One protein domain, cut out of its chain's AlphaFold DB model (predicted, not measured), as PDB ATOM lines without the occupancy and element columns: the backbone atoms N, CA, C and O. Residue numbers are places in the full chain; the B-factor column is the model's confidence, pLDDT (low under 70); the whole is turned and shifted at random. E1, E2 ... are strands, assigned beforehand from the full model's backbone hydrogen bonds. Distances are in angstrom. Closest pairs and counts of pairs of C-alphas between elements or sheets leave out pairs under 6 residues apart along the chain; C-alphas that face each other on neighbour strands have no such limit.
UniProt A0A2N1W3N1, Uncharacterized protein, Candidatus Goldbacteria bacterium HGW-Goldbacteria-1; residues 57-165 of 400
ATOM      1  N   GLY A  57     129.094 114.781 103.449       94.56
ATOM      2  CA  GLY A  57     130.491 114.487 103.153       94.56
ATOM      3  C   GLY A  57     131.276 115.689 102.650       94.56
ATOM      4  O   GLY A  57     130.710 116.739 102.334       94.56
ATOM      5  N   GLY A  58     132.589 115.523 102.583       95.62
ATOM      6  CA  GLY A  58     133.500 116.575 102.173       95.62
ATOM      7  C   GLY A  58     134.948 116.261 102.506       95.62
ATOM      8  O   GLY A  58     135.302 115.108 102.751       95.62
ATOM      9  N   THR A  59     135.757 117.312 102.548       96.94
ATOM     10  CA  THR A  59     137.190 117.254 102.829       96.94
ATOM     11  C   THR A  59     137.532 118.170 104.003       96.94
ATOM     12  O   THR A  59     137.069 119.310 104.087       96.94
ATOM     13  N   LEU A  60     138.340 117.645 104.919       97.88
ATOM     14  CA  LEU A  60     139.033 118.376 105.973       97.88
ATOM     15  C   LEU A  60     140.424 118.744 105.454       97.88
ATOM     16  O   LEU A  60     141.174 117.834 105.105       97.88
ATOM     17  N   ASN A  61     140.767 120.029 105.402       96.94
ATOM     18  CA  ASN A  61     142.064 120.515 104.922       96.94
ATOM     19  C   ASN A  61     142.876 121.079 106.090       96.94
ATOM     20  O   ASN A  61     142.332 121.820 106.900       96.94
ATOM     21  N   TYR A  62     144.160 120.742 106.175       94.94
ATOM     22  CA  TYR A  62     145.074 121.196 107.230       94.94
ATOM     23  C   TYR A  62     146.500 121.344 106.672       94.94
ATOM     24  O   TYR A  62     146.833 120.782 105.631       94.94
ATOM     25  N   ASP A  63     147.360 122.113 107.335       91.94
ATOM     26  CA  ASP A  63     148.688 122.500 106.827       91.94
ATOM     27  C   ASP A  63     149.803 121.468 107.086       91.94
ATOM     28  O   ASP A  63     150.818 121.445 106.385       91.94
ATOM     29  N   VAL A  64     149.603 120.574 108.055       91.56
ATOM     30  CA  VAL A  64     150.551 119.520 108.453       91.56
ATOM     31  C   VAL A  64     149.910 118.141 108.387       91.56
ATOM     32  O   VAL A  64     148.699 118.006 108.486       91.56
ATOM     33  N   SER A  65     150.694 117.071 108.234       94.69
ATOM     34  CA  SER A  65     150.091 115.735 108.221       94.69
ATOM     35  C   SER A  65     149.610 115.308 109.607       94.69
ATOM     36  O   SER A  65     150.398 115.261 110.548       94.69
ATOM     37  N   LEU A  66     148.328 114.952 109.699       95.25
ATOM     38  CA  LEU A  66     147.658 114.514 110.928       95.25
ATOM     39  C   LEU A  66     147.343 113.008 110.917       95.25
ATOM     40  O   LEU A  66     146.424 112.565 111.595       95.25
ATOM     41  N   GLU A  67     148.073 112.208 110.129       95.44
ATOM     42  CA  GLU A  67     147.803 110.774 109.946       95.44
ATOM     43  C   GLU A  67     147.589 110.035 111.277       95.44
ATOM     44  O   GLU A  67     148.417 110.083 112.189       95.44
ATOM     45  N   GLY A  68     146.464 109.324 111.380       93.06
ATOM     46  CA  GLY A  68     146.124 108.515 112.549       93.06
ATOM     47  C   GLY A  68     145.584 109.295 113.749       93.06
ATOM     48  O   GLY A  68     145.203 108.658 114.733       93.06
ATOM     49  N   LYS A  69     145.506 110.631 113.689       94.19
ATOM     50  CA  LYS A  69     144.804 111.444 114.693       94.19
ATOM     51  C   LYS A  69     143.296 111.285 114.563       94.19
ATOM     52  O   LYS A  69     142.788 111.061 113.464       94.19
ATOM     53  N   GLN A  70     142.584 111.354 115.684       95.75
ATOM     54  CA  GLN A  70     141.129 111.285 115.675       95.75
ATOM     55  C   GLN A  70     140.566 112.635 115.238       95.75
ATOM     56  O   GLN A  70     140.994 113.672 115.729       95.75
ATOM     57  N   TYR A  71     139.590 112.621 114.338       96.25
ATOM     58  CA  TYR A  71     138.803 113.805 114.034       96.25
ATOM     59  C   TYR A  71     137.330 113.577 114.331       96.25
ATOM     60  O   TYR A  71     136.834 112.446 114.291       96.25
ATOM     61  N   PHE A  72     136.639 114.685 114.556       95.56
ATOM     62  CA  PHE A  72     135.206 114.795 114.733       95.56
ATOM     63  C   PHE A  72     134.653 115.748 113.675       95.56
ATOM     64  O   PHE A  72     135.252 116.785 113.410       95.56
ATOM     65  N   VAL A  73     133.513 115.414 113.078       96.06
ATOM     66  CA  VAL A  73     132.672 116.341 112.315       96.06
ATOM     67  C   VAL A  73     131.365 116.471 113.076       96.06
ATOM     68  O   VAL A  73     130.642 115.488 113.258       96.06
ATOM     69  N   VAL A  74     131.082 117.681 113.536       95.12
ATOM     70  CA  VAL A  74     129.945 117.996 114.394       95.12
ATOM     71  C   VAL A  74     128.910 118.775 113.594       95.12
ATOM     72  O   VAL A  74     129.254 119.647 112.792       95.12
ATOM     73  N   ILE A  75     127.638 118.432 113.795       95.38
ATOM     74  CA  ILE A  75     126.497 119.149 113.230       95.38
ATOM     75  C   ILE A  75     125.641 119.687 114.370       95.38
ATOM     76  O   ILE A  75     125.256 118.935 115.269       95.38
ATOM     77  N   ASP A  76     125.288 120.966 114.270       94.56
ATOM     78  CA  ASP A  76     124.482 121.670 115.261       94.56
ATOM     79  C   ASP A  76     123.403 122.568 114.622       94.56
ATOM     80  O   ASP A  76     123.544 123.044 113.488       94.56
ATOM     81  N   ASN A  77     122.291 122.788 115.326       92.44
ATOM     82  CA  ASN A  77     121.234 123.726 114.933       92.44
ATOM     83  C   ASN A  77     121.435 125.138 115.500       92.44
ATOM     84  O   ASN A  77     120.765 126.067 115.034       92.44
ATOM     85  N   ASN A  78     122.336 125.309 116.464       88.62
ATOM     86  CA  ASN A  78     122.646 126.594 117.063       88.62
ATOM     87  C   ASN A  78     124.172 126.803 117.155       88.62
ATOM     88  O   ASN A  78     124.956 125.966 116.719       88.62
ATOM     89  N   GLY A  79     124.578 128.006 117.566       79.06
ATOM     90  CA  GLY A  79     125.986 128.414 117.586       79.06
ATOM     91  C   GLY A  79     126.666 128.211 118.941       79.06
ATOM     92  O   GLY A  79     127.703 128.829 119.175       79.06
ATOM     93  N   ASP A  80     126.061 127.447 119.847       79.19
ATOM     94  CA  ASP A  80     126.580 127.168 121.180       79.19
ATOM     95  C   ASP A  80     126.493 125.668 121.510       79.19
ATOM     96  O   ASP A  80     125.964 124.880 120.740       79.19
ATOM     97  N   GLU A  81     127.090 125.247 122.623       77.19
ATOM     98  CA  GLU A  81     127.129 123.828 123.018       77.19
ATOM     99  C   GLU A  81     126.099 123.495 124.117       77.19
ATOM    100  O   GLU A  81     126.173 122.441 124.752       77.19
ATOM    101  N   THR A  82     125.178 124.414 124.436       80.19
ATOM    102  CA  THR A  82     124.418 124.349 125.698       80.19
ATOM    103  C   THR A  82     123.324 123.284 125.721       80.19
ATOM    104  O   THR A  82     122.987 122.791 126.802       80.19
ATOM    105  N   ASP A  83     122.786 122.898 124.566       80.25
ATOM    106  CA  ASP A  83     121.830 121.797 124.404       80.25
ATOM    107  C   ASP A  83     122.469 120.509 123.856       80.25
ATOM    108  O   ASP A  83     121.785 119.488 123.723       80.25
ATOM    109  N   GLY A  84     123.791 120.526 123.662       84.81
ATOM    110  CA  GLY A  84     124.563 119.445 123.066       84.81
ATOM    111  C   GLY A  84     124.393 119.360 121.549       84.81
ATOM    112  O   GLY A  84     123.535 119.995 120.952       84.81
ATOM    113  N   TYR A  85     125.208 118.521 120.921       89.00
ATOM    114  CA  TYR A  85     125.251 118.435 119.463       89.00
ATOM    115  C   TYR A  85     124.100 117.598 118.898       89.00
ATOM    116  O   TYR A  85     123.734 116.561 119.460       89.00
ATOM    117  N   LEU A  86     123.583 117.981 117.725       91.06
ATOM    118  CA  LEU A  86     122.598 117.160 117.012       91.06
ATOM    119  C   LEU A  86     123.199 115.850 116.512       91.06
ATOM    120  O   LEU A  86     122.522 114.823 116.503       91.06
ATOM    121  N   PHE A  87     124.445 115.903 116.048       92.38
ATOM    122  CA  PHE A  87     125.141 114.740 115.524       92.38
ATOM    123  C   PHE A  87     126.652 114.935 115.578       92.38
ATOM    124  O   PHE A  87     127.159 116.034 115.362       92.38
ATOM    125  N   MET A  88     127.369 113.838 115.803       93.44
ATOM    126  CA  MET A  88     128.823 113.799 115.770       93.44
ATOM    127  C   MET A  88     129.267 112.554 115.011       93.44
ATOM    128  O   MET A  88     128.945 111.427 115.387       93.44
ATOM    129  N   TYR A  89     130.012 112.771 113.935       93.69
ATOM    130  CA  TYR A  89     130.753 111.733 113.233       93.69
ATOM    131  C   TYR A  89     132.210 111.793 113.661       93.69
ATOM    132  O   TYR A  89     132.739 112.881 113.861       93.69
ATOM    133  N   ASN A  90     132.884 110.654 113.760       93.69
ATOM    134  CA  ASN A  90     134.299 110.634 114.085       93.69
ATOM    135  C   ASN A  90     135.028 109.508 113.343       93.69
ATOM    136  O   ASN A  90     134.464 108.448 113.067       93.69
ATOM    137  N   ASN A  91     136.289 109.743 112.990       94.44
ATOM    138  CA  ASN A  91     137.148 108.756 112.335       94.44
ATOM    139  C   ASN A  91     138.625 109.141 112.538       94.44
ATOM    140  O   ASN A  91     138.934 110.004 113.356       94.44
ATOM    141  N   LEU A  92     139.540 108.479 111.830       95.19
ATOM    142  CA  LEU A  92     140.964 108.801 111.839       95.19
ATOM    143  C   LEU A  92     141.353 109.576 110.583       95.19
ATOM    144  O   LEU A  92     140.913 109.243 109.479       95.19
ATOM    145  N   CYS A  93     142.211 110.575 110.756       95.56
ATOM    146  CA  CYS A  93     142.822 111.313 109.665       95.56
ATOM    147  C   CYS A  93     143.666 110.379 108.789       95.56
ATOM    148  O   CYS A  93     144.441 109.552 109.284       95.56
ATOM    149  N   THR A  94     143.525 110.520 107.475       93.88
ATOM    150  CA  THR A  94     144.340 109.811 106.488       93.88
ATOM    151  C   THR A  94     145.713 110.464 106.329       93.88
ATOM    152  O   THR A  94     145.923 111.616 106.711       93.88
ATOM    153  N   ALA A  95     146.657 109.728 105.740       92.25
ATOM    154  CA  ALA A  95     147.956 110.270 105.360       92.25
ATOM    155  C   ALA A  95     147.813 111.467 104.404       92.25
ATOM    156  O   ALA A  95     146.974 111.449 103.502       92.25
ATOM    157  N   GLY A  96     148.678 112.473 104.558       93.50
ATOM    158  CA  GLY A  96     148.658 113.706 103.761       93.50
ATOM    159  C   GLY A  96     148.170 114.920 104.548       93.50
ATOM    160  O   GLY A  96     148.155 114.878 105.774       93.50
ATOM    161  N   THR A  97     147.821 115.994 103.835       94.00
ATOM    162  CA  THR A  97     147.369 117.306 104.356       94.00
ATOM    163  C   THR A  97     145.853 117.505 104.225       94.00
ATOM    164  O   THR A  97     145.346 118.622 104.266       94.00
ATOM    165  N   PHE A  98     145.120 116.418 103.991       95.88
ATOM    166  CA  PHE A  98     143.667 116.426 103.964       95.88
ATOM    167  C   PHE A  98     143.105 115.054 104.341       95.88
ATOM    168  O   PHE A  98     143.789 114.033 104.222       95.88
ATOM    169  N   THR A  99     141.849 115.036 104.786       96.06
ATOM    170  CA  THR A  99     141.069 113.815 105.018       96.06
ATOM    171  C   THR A  99     139.665 113.976 104.463       96.06
ATOM    172  O   THR A  99     138.936 114.884 104.859       96.06
ATOM    173  N   ASP A 100     139.259 113.060 103.590       95.44
ATOM    174  CA  ASP A 100     137.871 112.980 103.141       95.44
ATOM    175  C   ASP A 100     136.991 112.299 104.198       95.44
ATOM    176  O   ASP A 100     137.391 111.330 104.855       95.44
ATOM    177  N   PHE A 101     135.756 112.772 104.332       94.38
ATOM    178  CA  PHE A 101     134.747 112.192 105.210       94.38
ATOM    179  C   PHE A 101     133.415 112.022 104.483       94.38
ATOM    180  O   PHE A 101     133.052 112.794 103.595       94.38
ATOM    181  N   SER A 102     132.654 111.001 104.874       94.31
ATOM    182  CA  SER A 102     131.280 110.816 104.417       94.31
ATOM    183  C   SER A 102     130.498 109.958 105.406       94.31
ATOM    184  O   SER A 102     131.001 108.932 105.864       94.31
ATOM    185  N   PHE A 103     129.282 110.388 105.740       92.88
ATOM    186  CA  PHE A 103     128.402 109.721 106.695       92.88
ATOM    187  C   PHE A 103     126.923 110.043 106.434       92.88
ATOM    188  O   PHE A 103     126.582 110.989 105.724       92.88
ATOM    189  N   GLU A 104     126.042 109.229 107.010       93.19
ATOM    190  CA  GLU A 104     124.590 109.411 106.967       93.19
ATOM    191  C   GLU A 104     124.098 109.745 108.383       93.19
ATOM    192  O   GLU A 104     124.116 108.858 109.242       93.19
ATOM    193  N   PRO A 105     123.715 111.000 108.673       90.12
ATOM    194  CA  PRO A 105     123.154 111.347 109.971       90.12
ATOM    195  C   PRO A 105     121.760 110.736 110.176       90.12
ATOM    196  O   PRO A 105     121.003 110.540 109.226       90.12
ATOM    197  N   ASP A 106     121.389 110.470 111.429       87.75
ATOM    198  CA  ASP A 106     120.109 109.856 111.813       87.75
ATOM    199  C   ASP A 106     118.996 110.873 112.143       87.75
ATOM    200  O   ASP A 106     117.924 110.499 112.629       87.75
ATOM    201  N   PHE A 107     119.210 112.153 111.826       87.19
ATOM    202  CA  PHE A 107     118.229 113.225 111.988       87.19
ATOM    203  C   PHE A 107     117.711 113.751 110.639       87.19
ATOM    204  O   PHE A 107     118.250 113.481 109.566       87.19
ATOM    205  N   GLY A 108     116.608 114.500 110.683       85.31
ATOM    206  CA  GLY A 108     115.979 115.040 109.479       85.31
ATOM    207  C   GLY A 108     116.846 116.096 108.794       85.31
ATOM    208  O   GLY A 108     117.154 117.114 109.400       85.31
ATOM    209  N   LEU A 109     117.178 115.876 107.522       88.44
ATOM    210  CA  LEU A 109     117.872 116.845 106.670       88.44
ATOM    211  C   LEU A 109     116.894 117.832 106.001       88.44
ATOM    212  O   LEU A 109     115.676 117.652 106.052       88.44
ATOM    213  N   GLY A 110     117.421 118.861 105.328       89.44
ATOM    214  CA  GLY A 110     116.642 119.811 104.520       89.44
ATOM    215  C   GLY A 110     116.608 121.253 105.035       89.44
ATOM    216  O   GLY A 110     115.771 122.036 104.583       89.44
ATOM    217  N   THR A 111     117.500 121.619 105.957       94.06
ATOM    218  CA  THR A 111     117.689 122.991 106.457       94.06
ATOM    219  C   THR A 111     119.182 123.312 106.592       94.06
ATOM    220  O   THR A 111     120.030 122.458 106.324       94.06
ATOM    221  N   ASN A 112     119.498 124.552 106.962       94.50
ATOM    222  CA  ASN A 112     120.859 124.960 107.285       94.50
ATOM    223  C   ASN A 112     121.235 124.570 108.715       94.50
ATOM    224  O   ASN A 112     120.423 124.723 109.629       94.50
ATOM    225  N   TYR A 113     122.489 124.158 108.884       95.75
ATOM    226  CA  TYR A 113     123.124 123.811 110.153       95.75
ATOM    227  C   TYR A 113     124.474 124.525 110.305       95.75
ATOM    228  O   TYR A 113     125.045 125.029 109.327       95.75
ATOM    229  N   TYR A 114     124.983 124.546 111.533       95.44
ATOM    230  CA  TYR A 114     126.401 124.740 111.802       95.44
ATOM    231  C   TYR A 114     127.096 123.396 111.609       95.44
ATOM    232  O   TYR A 114     126.647 122.380 112.134       95.44
ATOM    233  N   VAL A 115     128.158 123.380 110.809       96.38
ATOM    234  CA  VAL A 115     128.980 122.188 110.599       96.38
ATOM    235  C   VAL A 115     130.418 122.592 110.839       96.38
ATOM    236  O   VAL A 115     130.894 123.553 110.235       96.38
ATOM    237  N   TYR A 116     131.094 121.882 111.727       95.75
ATOM    238  CA  TYR A 116     132.486 122.141 112.063       95.75
ATOM    239  C   TYR A 116     133.222 120.838 112.305       95.75
ATOM    240  O   TYR A 116     132.607 119.782 112.467       95.75
ATOM    241  N   ALA A 117     134.543 120.906 112.276       96.50
ATOM    242  CA  ALA A 117     135.390 119.761 112.506       96.50
ATOM    243  C   ALA A 117     136.475 120.082 113.524       96.50
ATOM    244  O   ALA A 117     136.962 121.210 113.589       96.50
ATOM    245  N   ILE A 118     136.830 119.064 114.302       95.81
ATOM    246  CA  ILE A 118     137.913 119.101 115.279       95.81
ATOM    247  C   ILE A 118     138.863 117.949 114.971       95.81
ATOM    248  O   ILE A 118     138.387 116.841 114.731       95.81
ATOM    249  N   VAL A 119     140.175 118.173 114.997       96.44
ATOM    250  CA  VAL A 119     141.162 117.082 115.066       96.44
ATOM    251  C   VAL A 119     141.774 117.086 116.453       96.44
ATOM    252  O   VAL A 119     142.478 118.026 116.809       96.44
ATOM    253  N   ASP A 120     141.487 116.031 117.205       94.06
ATOM    254  CA  ASP A 120     141.942 115.820 118.571       94.06
ATOM    255  C   ASP A 120     143.382 115.295 118.550       94.06
ATOM    256  O   ASP A 120     143.687 114.185 118.083       94.06
ATOM    257  N   MET A 121     144.294 116.153 118.992       91.81
ATOM    258  CA  MET A 121     145.727 115.913 118.922       91.81
ATOM    259  C   MET A 121     146.244 115.140 120.132       91.81
ATOM    260  O   MET A 121     147.278 114.461 120.002       91.81
ATOM    261  N   ASP A 122     145.535 115.188 121.258       85.12
ATOM    262  CA  ASP A 122     145.928 114.592 122.535       85.12
ATOM    263  C   ASP A 122     145.088 113.361 122.942       85.12
ATOM    264  O   ASP A 122     145.422 112.675 123.912       85.12
ATOM    265  N   ASN A 123     144.091 112.997 122.131       85.38
ATOM    266  CA  ASN A 123     143.093 111.952 122.371       85.38
ATOM    267  C   ASN A 123     142.286 112.173 123.662       85.38
ATOM    268  O   ASN A 123     141.903 111.198 124.327       85.38
ATOM    269  N   SER A 124     142.057 113.424 124.059       83.75
ATOM    270  CA  SER A 124     141.247 113.748 125.237       83.75
ATOM    271  C   SER A 124     139.757 113.451 125.030       83.75
ATOM    272  O   SER A 124     139.026 113.251 126.007       83.75
ATOM    273  N   GLY A 125     139.302 113.371 123.776       83.56
ATOM    274  CA  GLY A 125     137.896 113.230 123.403       83.56
ATOM    275  C   GLY A 125     137.091 114.519 123.581       83.56
ATOM    276  O   GLY A 125     135.861 114.483 123.528       83.56
ATOM    277  N   THR A 126     137.764 115.643 123.818       81.38
ATOM    278  CA  THR A 126     137.174 116.972 123.992       81.38
ATOM    279  C   THR A 126     138.015 118.000 123.253       81.38
ATOM    280  O   THR A 126     139.207 117.799 123.097       81.38
ATOM    281  N   PHE A 127     137.419 119.115 122.834       84.44
ATOM    282  CA  PHE A 127     138.186 120.190 122.212       84.44
ATOM    283  C   PHE A 127     139.093 120.895 123.231       84.44
ATOM    284  O   PHE A 127     138.613 121.464 124.216       84.44
ATOM    285  N   THR A 128     140.400 120.877 122.981       81.50
ATOM    286  CA  THR A 128     141.444 121.502 123.801       81.50
ATOM    287  C   THR A 128     142.417 122.312 122.936       81.50
ATOM    288  O   THR A 128     142.372 122.284 121.708       81.50
ATOM    289  N   SER A 129     143.300 123.109 123.547       76.31
ATOM    290  CA  SER A 129     144.371 123.748 122.771       76.31
ATOM    291  C   SER A 129     145.340 122.735 122.202       76.31
ATOM    292  O   SER A 129     145.719 121.774 122.863       76.31
ATOM    293  N   GLY A 130     145.849 123.053 121.021       81.31
ATOM    294  CA  GLY A 130     146.708 122.168 120.264       81.31
ATOM    295  C   GLY A 130     145.924 121.273 119.310       81.31
ATOM    296  O   GLY A 130     146.553 120.782 118.374       81.31
ATOM    297  N   ASP A 131     144.607 121.133 119.488       91.88
ATOM    298  CA  ASP A 131     143.696 120.526 118.516       91.88
ATOM    299  C   ASP A 131     143.532 121.416 117.293       91.88
ATOM    300  O   ASP A 131     143.804 122.611 117.341       91.88
ATOM    301  N   PHE A 132     143.053 120.858 116.190       94.25
ATOM    302  CA  PHE A 132     142.672 121.661 115.032       94.25
ATOM    303  C   PHE A 132     141.171 121.930 115.053       94.25
ATOM    304  O   PHE A 132     140.413 121.024 115.377       94.25
ATOM    305  N   LEU A 133     140.745 123.136 114.674       94.31
ATOM    306  CA  LEU A 133     139.336 123.533 114.560       94.31
ATOM    307  C   LEU A 133     139.079 124.215 113.216       94.31
ATOM    308  O   LEU A 133     139.953 124.889 112.673       94.31
ATOM    309  N   GLY A 134     137.870 124.030 112.690       95.38
ATOM    310  CA  GLY A 134     137.439 124.610 111.426       95.38
ATOM    311  C   GLY A 134     135.927 124.573 111.271       95.38
ATOM    312  O   GLY A 134     135.295 123.556 111.556       95.38
ATOM    313  N   TYR A 135     135.340 125.659 110.766       95.62
ATOM    314  CA  TYR A 135     133.908 125.758 110.467       95.62
ATOM    315  C   TYR A 135     133.653 125.735 108.954       95.62
ATOM    316  O   TYR A 135     134.304 126.435 108.177       95.62
ATOM    317  N   ALA A 136     132.649 124.972 108.519       95.88
ATOM    318  CA  ALA A 136     132.207 124.975 107.130       95.88
ATOM    319  C   ALA A 136     131.625 126.345 106.743       95.88
ATOM    320  O   ALA A 136     130.808 126.922 107.464       95.88
ATOM    321  N   ASN A 137     132.001 126.840 105.558       93.38
ATOM    322  CA  ASN A 137     131.566 128.136 105.018       93.38
ATOM    323  C   ASN A 137     131.915 129.354 105.904       93.38
ATOM    324  O   ASN A 137     131.281 130.403 105.770       93.38
ATOM    325  N   ALA A 138     132.894 129.231 106.803       91.38
ATOM    326  CA  ALA A 138     133.404 130.351 107.585       91.38
ATOM    327  C   ALA A 138     134.521 131.100 106.849       91.38
ATOM    328  O   ALA A 138     135.222 130.542 106.006       91.38
ATOM    329  N   SER A 139     134.692 132.382 107.178       87.50
ATOM    330  CA  SER A 139     135.825 133.191 106.707       87.50
ATOM    331  C   SER A 139     137.112 132.952 107.500       87.50
ATOM    332  O   SER A 139     138.174 133.365 107.049       87.50
ATOM    333  N   SER A 140     137.005 132.329 108.676       88.44
ATOM    334  CA  SER A 140     138.106 131.968 109.569       88.44
ATOM    335  C   SER A 140     137.803 130.605 110.206       88.44
ATOM    336  O   SER A 140     136.660 130.403 110.629       88.44
ATOM    337  N   PRO A 141     138.778 129.684 110.322       88.19
ATOM    338  CA  PRO A 141     138.584 128.381 110.966       88.19
ATOM    339  C   PRO A 141     138.125 128.450 112.429       88.19
ATOM    340  O   PRO A 141     137.523 127.501 112.921       88.19
ATOM    341  N   PHE A 142     138.345 129.577 113.113       86.50
ATOM    342  CA  PHE A 142     137.994 129.757 114.528       86.50
ATOM    343  C   PHE A 142     136.719 130.565 114.773       86.50
ATOM    344  O   PHE A 142     136.289 130.690 115.919       86.50
ATOM    345  N   GLU A 143     136.118 131.137 113.729       86.00
ATOM    346  CA  GLU A 143     134.907 131.945 113.866       86.00
ATOM    347  C   GLU A 143     133.723 131.216 113.227       86.00
ATOM    348  O   GLU A 143     133.683 131.079 112.000       86.00
ATOM    349  N   PRO A 144     132.728 130.763 114.014       90.44
ATOM    350  CA  PRO A 144     131.523 130.208 113.428       90.44
ATOM    351  C   PRO A 144     130.829 131.272 112.561       90.44
ATOM    352  O   PRO A 144     130.828 132.460 112.902       90.44
ATOM    353  N   PRO A 145     130.185 130.874 111.452       90.56
ATOM    354  CA  PRO A 145     129.322 131.764 110.685       90.56
ATOM    355  C   PRO A 145     128.275 132.434 111.590       90.56
ATOM    356  O   PRO A 145     127.798 131.834 112.545       90.56
ATOM    357  N   SER A 146     127.857 133.665 111.291       89.62
ATOM    358  CA  SER A 146     126.892 134.397 112.139       89.62
ATOM    359  C   SER A 146     125.479 133.793 112.170       89.62
ATOM    360  O   SER A 146     124.634 134.206 112.967       89.62
ATOM    361  N   SER A 147     125.207 132.832 111.290       92.12
ATOM    362  CA  SER A 147     124.019 131.992 111.278       92.12
ATOM    363  C   SER A 147     124.355 130.630 110.672       92.12
ATOM    364  O   SER A 147     125.325 130.505 109.922       92.12
ATOM    365  N   ALA A 148     123.523 129.621 110.944       93.12
ATOM    366  CA  ALA A 148     123.620 128.318 110.298       93.12
ATOM    367  C   ALA A 148     123.696 128.489 108.768       93.12
ATOM    368  O   ALA A 148     122.759 128.986 108.130       93.12
ATOM    369  N   SER A 149     124.830 128.098 108.187       92.31
ATOM    370  CA  SER A 149     125.214 128.442 106.811       92.31
ATOM    371  C   SER A 149     125.279 127.235 105.879       92.31
ATOM    372  O   SER A 149     125.364 127.398 104.663       92.31
ATOM    373  N   THR A 150     125.220 126.019 106.428       94.06
ATOM    374  CA  THR A 150     125.450 124.791 105.669       94.06
ATOM    375  C   THR A 150     124.148 124.036 105.455       94.06
ATOM    376  O   THR A 150     123.632 123.410 106.376       94.06
ATOM    377  N   TYR A 151     123.612 124.079 104.233       95.38
ATOM    378  CA  TYR A 151     122.442 123.284 103.854       95.38
ATOM    379  C   TYR A 151     122.815 121.804 103.749       95.38
ATOM    380  O   TYR A 151     123.743 121.479 103.011       95.38
ATOM    381  N   LEU A 152     122.097 120.915 104.442       93.94
ATOM    382  CA  LEU A 152     122.288 119.460 104.357       93.94
ATOM    383  C   LEU A 152     121.046 118.787 103.736       93.94
ATOM    384  O   LEU A 152     119.928 119.203 104.058       93.94
ATOM    385  N   PRO A 153     121.180 117.753 102.877       93.56
ATOM    386  CA  PRO A 153     122.395 116.992 102.555       93.56
ATOM    387  C   PRO A 153     123.406 117.764 101.698       93.56
ATOM    388  O   PRO A 153     123.022 118.532 100.815       93.56
ATOM    389  N   ASN A 154     124.696 117.535 101.944       91.88
ATOM    390  CA  ASN A 154     125.797 118.129 101.188       91.88
ATOM    391  C   ASN A 154     127.035 117.232 101.257       91.88
ATOM    392  O   ASN A 154     127.530 116.946 102.344       91.88
ATOM    393  N   THR A 155     127.528 116.804 100.097       91.19
ATOM    394  CA  THR A 155     128.683 115.903  99.951       91.19
ATOM    395  C   THR A 155     129.945 116.597  99.434       91.19
ATOM    396  O   THR A 155     130.928 115.927  99.132       91.19
ATOM    397  N   GLY A 156     129.920 117.925  99.306       92.88
ATOM    398  CA  GLY A 156     131.033 118.742  98.822       92.88
ATOM    399  C   GLY A 156     131.486 119.784  99.839       92.88
ATOM    400  O   GLY A 156     131.836 120.894  99.443       92.88
ATOM    401  N   LEU A 157     131.414 119.473 101.136       95.38
ATOM    402  CA  LEU A 157     131.928 120.370 102.169       95.38
ATOM    403  C   LEU A 157     133.452 120.487 102.059       95.38
ATOM    404  O   LEU A 157     134.140 119.511 101.781       95.38
ATOM    405  N   SER A 158     133.971 121.683 102.307       96.06
ATOM    406  CA  SER A 158     135.401 121.938 102.478       96.06
ATOM    407  C   SER A 158     135.552 122.684 103.791       96.06
ATOM    408  O   SER A 158     134.937 123.741 103.960       96.06
ATOM    409  N   ILE A 159     136.293 122.106 104.731       97.25
ATOM    410  CA  ILE A 159     136.523 122.689 106.052       97.25
ATOM    411  C   ILE A 159     138.025 122.885 106.202       97.25
ATOM    412  O   ILE A 159     138.769 121.913 106.314       97.25
ATOM    413  N   GLU A 160     138.452 124.144 106.176       97.12
ATOM    414  CA  GLU A 160     139.823 124.517 106.513       97.12
ATOM    415  C   GLU A 160     139.983 124.446 108.029       97.12
ATOM    416  O   GLU A 160     139.181 125.021 108.771       97.12
ATOM    417  N   LEU A 161     140.991 123.708 108.470       95.31
ATOM    418  CA  LEU A 161     141.325 123.472 109.860       95.31
ATOM    419  C   LEU A 161     142.638 124.177 110.183       95.31
ATOM    420  O   LEU A 161     143.640 123.989 109.494       95.31
ATOM    421  N   GLU A 162     142.649 124.913 111.284       91.94
ATOM    422  CA  GLU A 162     143.864 125.492 111.846       91.94
ATOM    423  C   GLU A 162     144.038 125.022 113.288       91.94
ATOM    424  O   GLU A 162     143.065 124.758 114.000       91.94
ATOM    425  N   ARG A 163     145.295 124.896 113.724       89.19
ATOM    426  CA  ARG A 163     145.614 124.518 115.101       89.19
ATOM    427  C   ARG A 163     145.129 125.614 116.051       89.19
ATOM    428  O   ARG A 163     145.461 126.780 115.870       89.19
ATOM    429  N   TYR A 164     144.324 125.248 117.036       83.38
ATOM    430  CA  TYR A 164     143.754 126.145 118.024       83.38
ATOM    431  C   TYR A 164     144.780 126.443 119.114       83.38
ATOM    432  O   TYR A 164     145.191 125.559 119.867       83.38
ATOM    433  N   TRP A 165     145.171 127.707 119.207       84.31
ATOM    434  CA  TRP A 165     146.110 128.202 120.206       84.31
ATOM    435  C   TRP A 165     145.449 129.243 121.102       84.31
ATOM    436  O   TRP A 165     144.443 129.853 120.732       84.31
TER     437      TRP A 165
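AT A GLANCE: This is residues 57 to 165 of the 400 residues of an uncharacterized protein of Candidatus Goldbacteria bacterium HGW-Goldbacteria-1 (UniProt A0A2N1W3N1). This is a sandwich of two sheets face to face, four strands in one and three in the other, with the strands of the two sheets crossed at 51 degrees. Along one side the sandwich is partly closed, where residues 162 and 163, just after E7 of the smaller sheet, pair with the edge strand E6 of the larger. The printed part has 109 residues with no named helix and seven named strands, E1 to E7 in order along the chain; the class is all strand, though under half of the residues, 44 of 109, are in named elements. The larger sheet has the order E3, E2, E5, E6 and is antiparallel; the smaller has the order E4, E1, E7 and is mixed. The whole is compact, with a radius of gyration of the C-alphas of 12.8 A, and spans 34 by 25 by 25 A.

HOW THE PARTS SIT: E1, residues 57 to 61, is the inner strand between E4, residues 98 to 103, and E7, residues 154 to 160. E1 is antiparallel to E4, with N 60 and O 99 2.8 A apart, and parallel to E7, with N 59 and O 157 2.8 A apart. E2, residues 70 to 76, forms an antiparallel hairpin with the edge strand E3, residues 87 to 92, where N 73 and O 89 are 2.8 A apart. E2 is also antiparallel to E5, residues 112 to 120, where N 74 and O 116 are 2.8 A apart. E5 forms a hairpin with the edge strand E6, residues 132 to 135, where N 117 and O 134 are 2.8 A apart. Between the sheets, the closest C-alphas of E3 and E4 are those of Tyr 89 and Phe 103, 7.2 A apart. Those of E6 and E7 are Gly 134 and Glu 160, 5.5 A apart. E2 and E7 are apart.

IN THESE COORDINATES: E1 begins at C-alpha 57 at (130.491, 114.487, 103.153) and is 13.2 A long from first to last C-alpha. E2 measures 19.6 A, E3 17.3 A and E4 16.9 A. E5 is the longest strand by residues, 25.6 A from C-alpha 112 at (120.859, 124.960, 107.285) to C-alpha 120. E6 measures 10.7 A. E7 measures 16.3 A and ends at C-alpha 160 at (139.823, 124.517, 106.513).

THE WHOLE: The two C-alphas farthest apart are those of Val 64 and Gly 108, 34.9 A. The printed part has no cut. The links E5 to E6 and E6 to E7 are long, the second with 18 residues, 136 to 153. The mean pLDDT of the printed part is 91.5, and no printed residue is under 70.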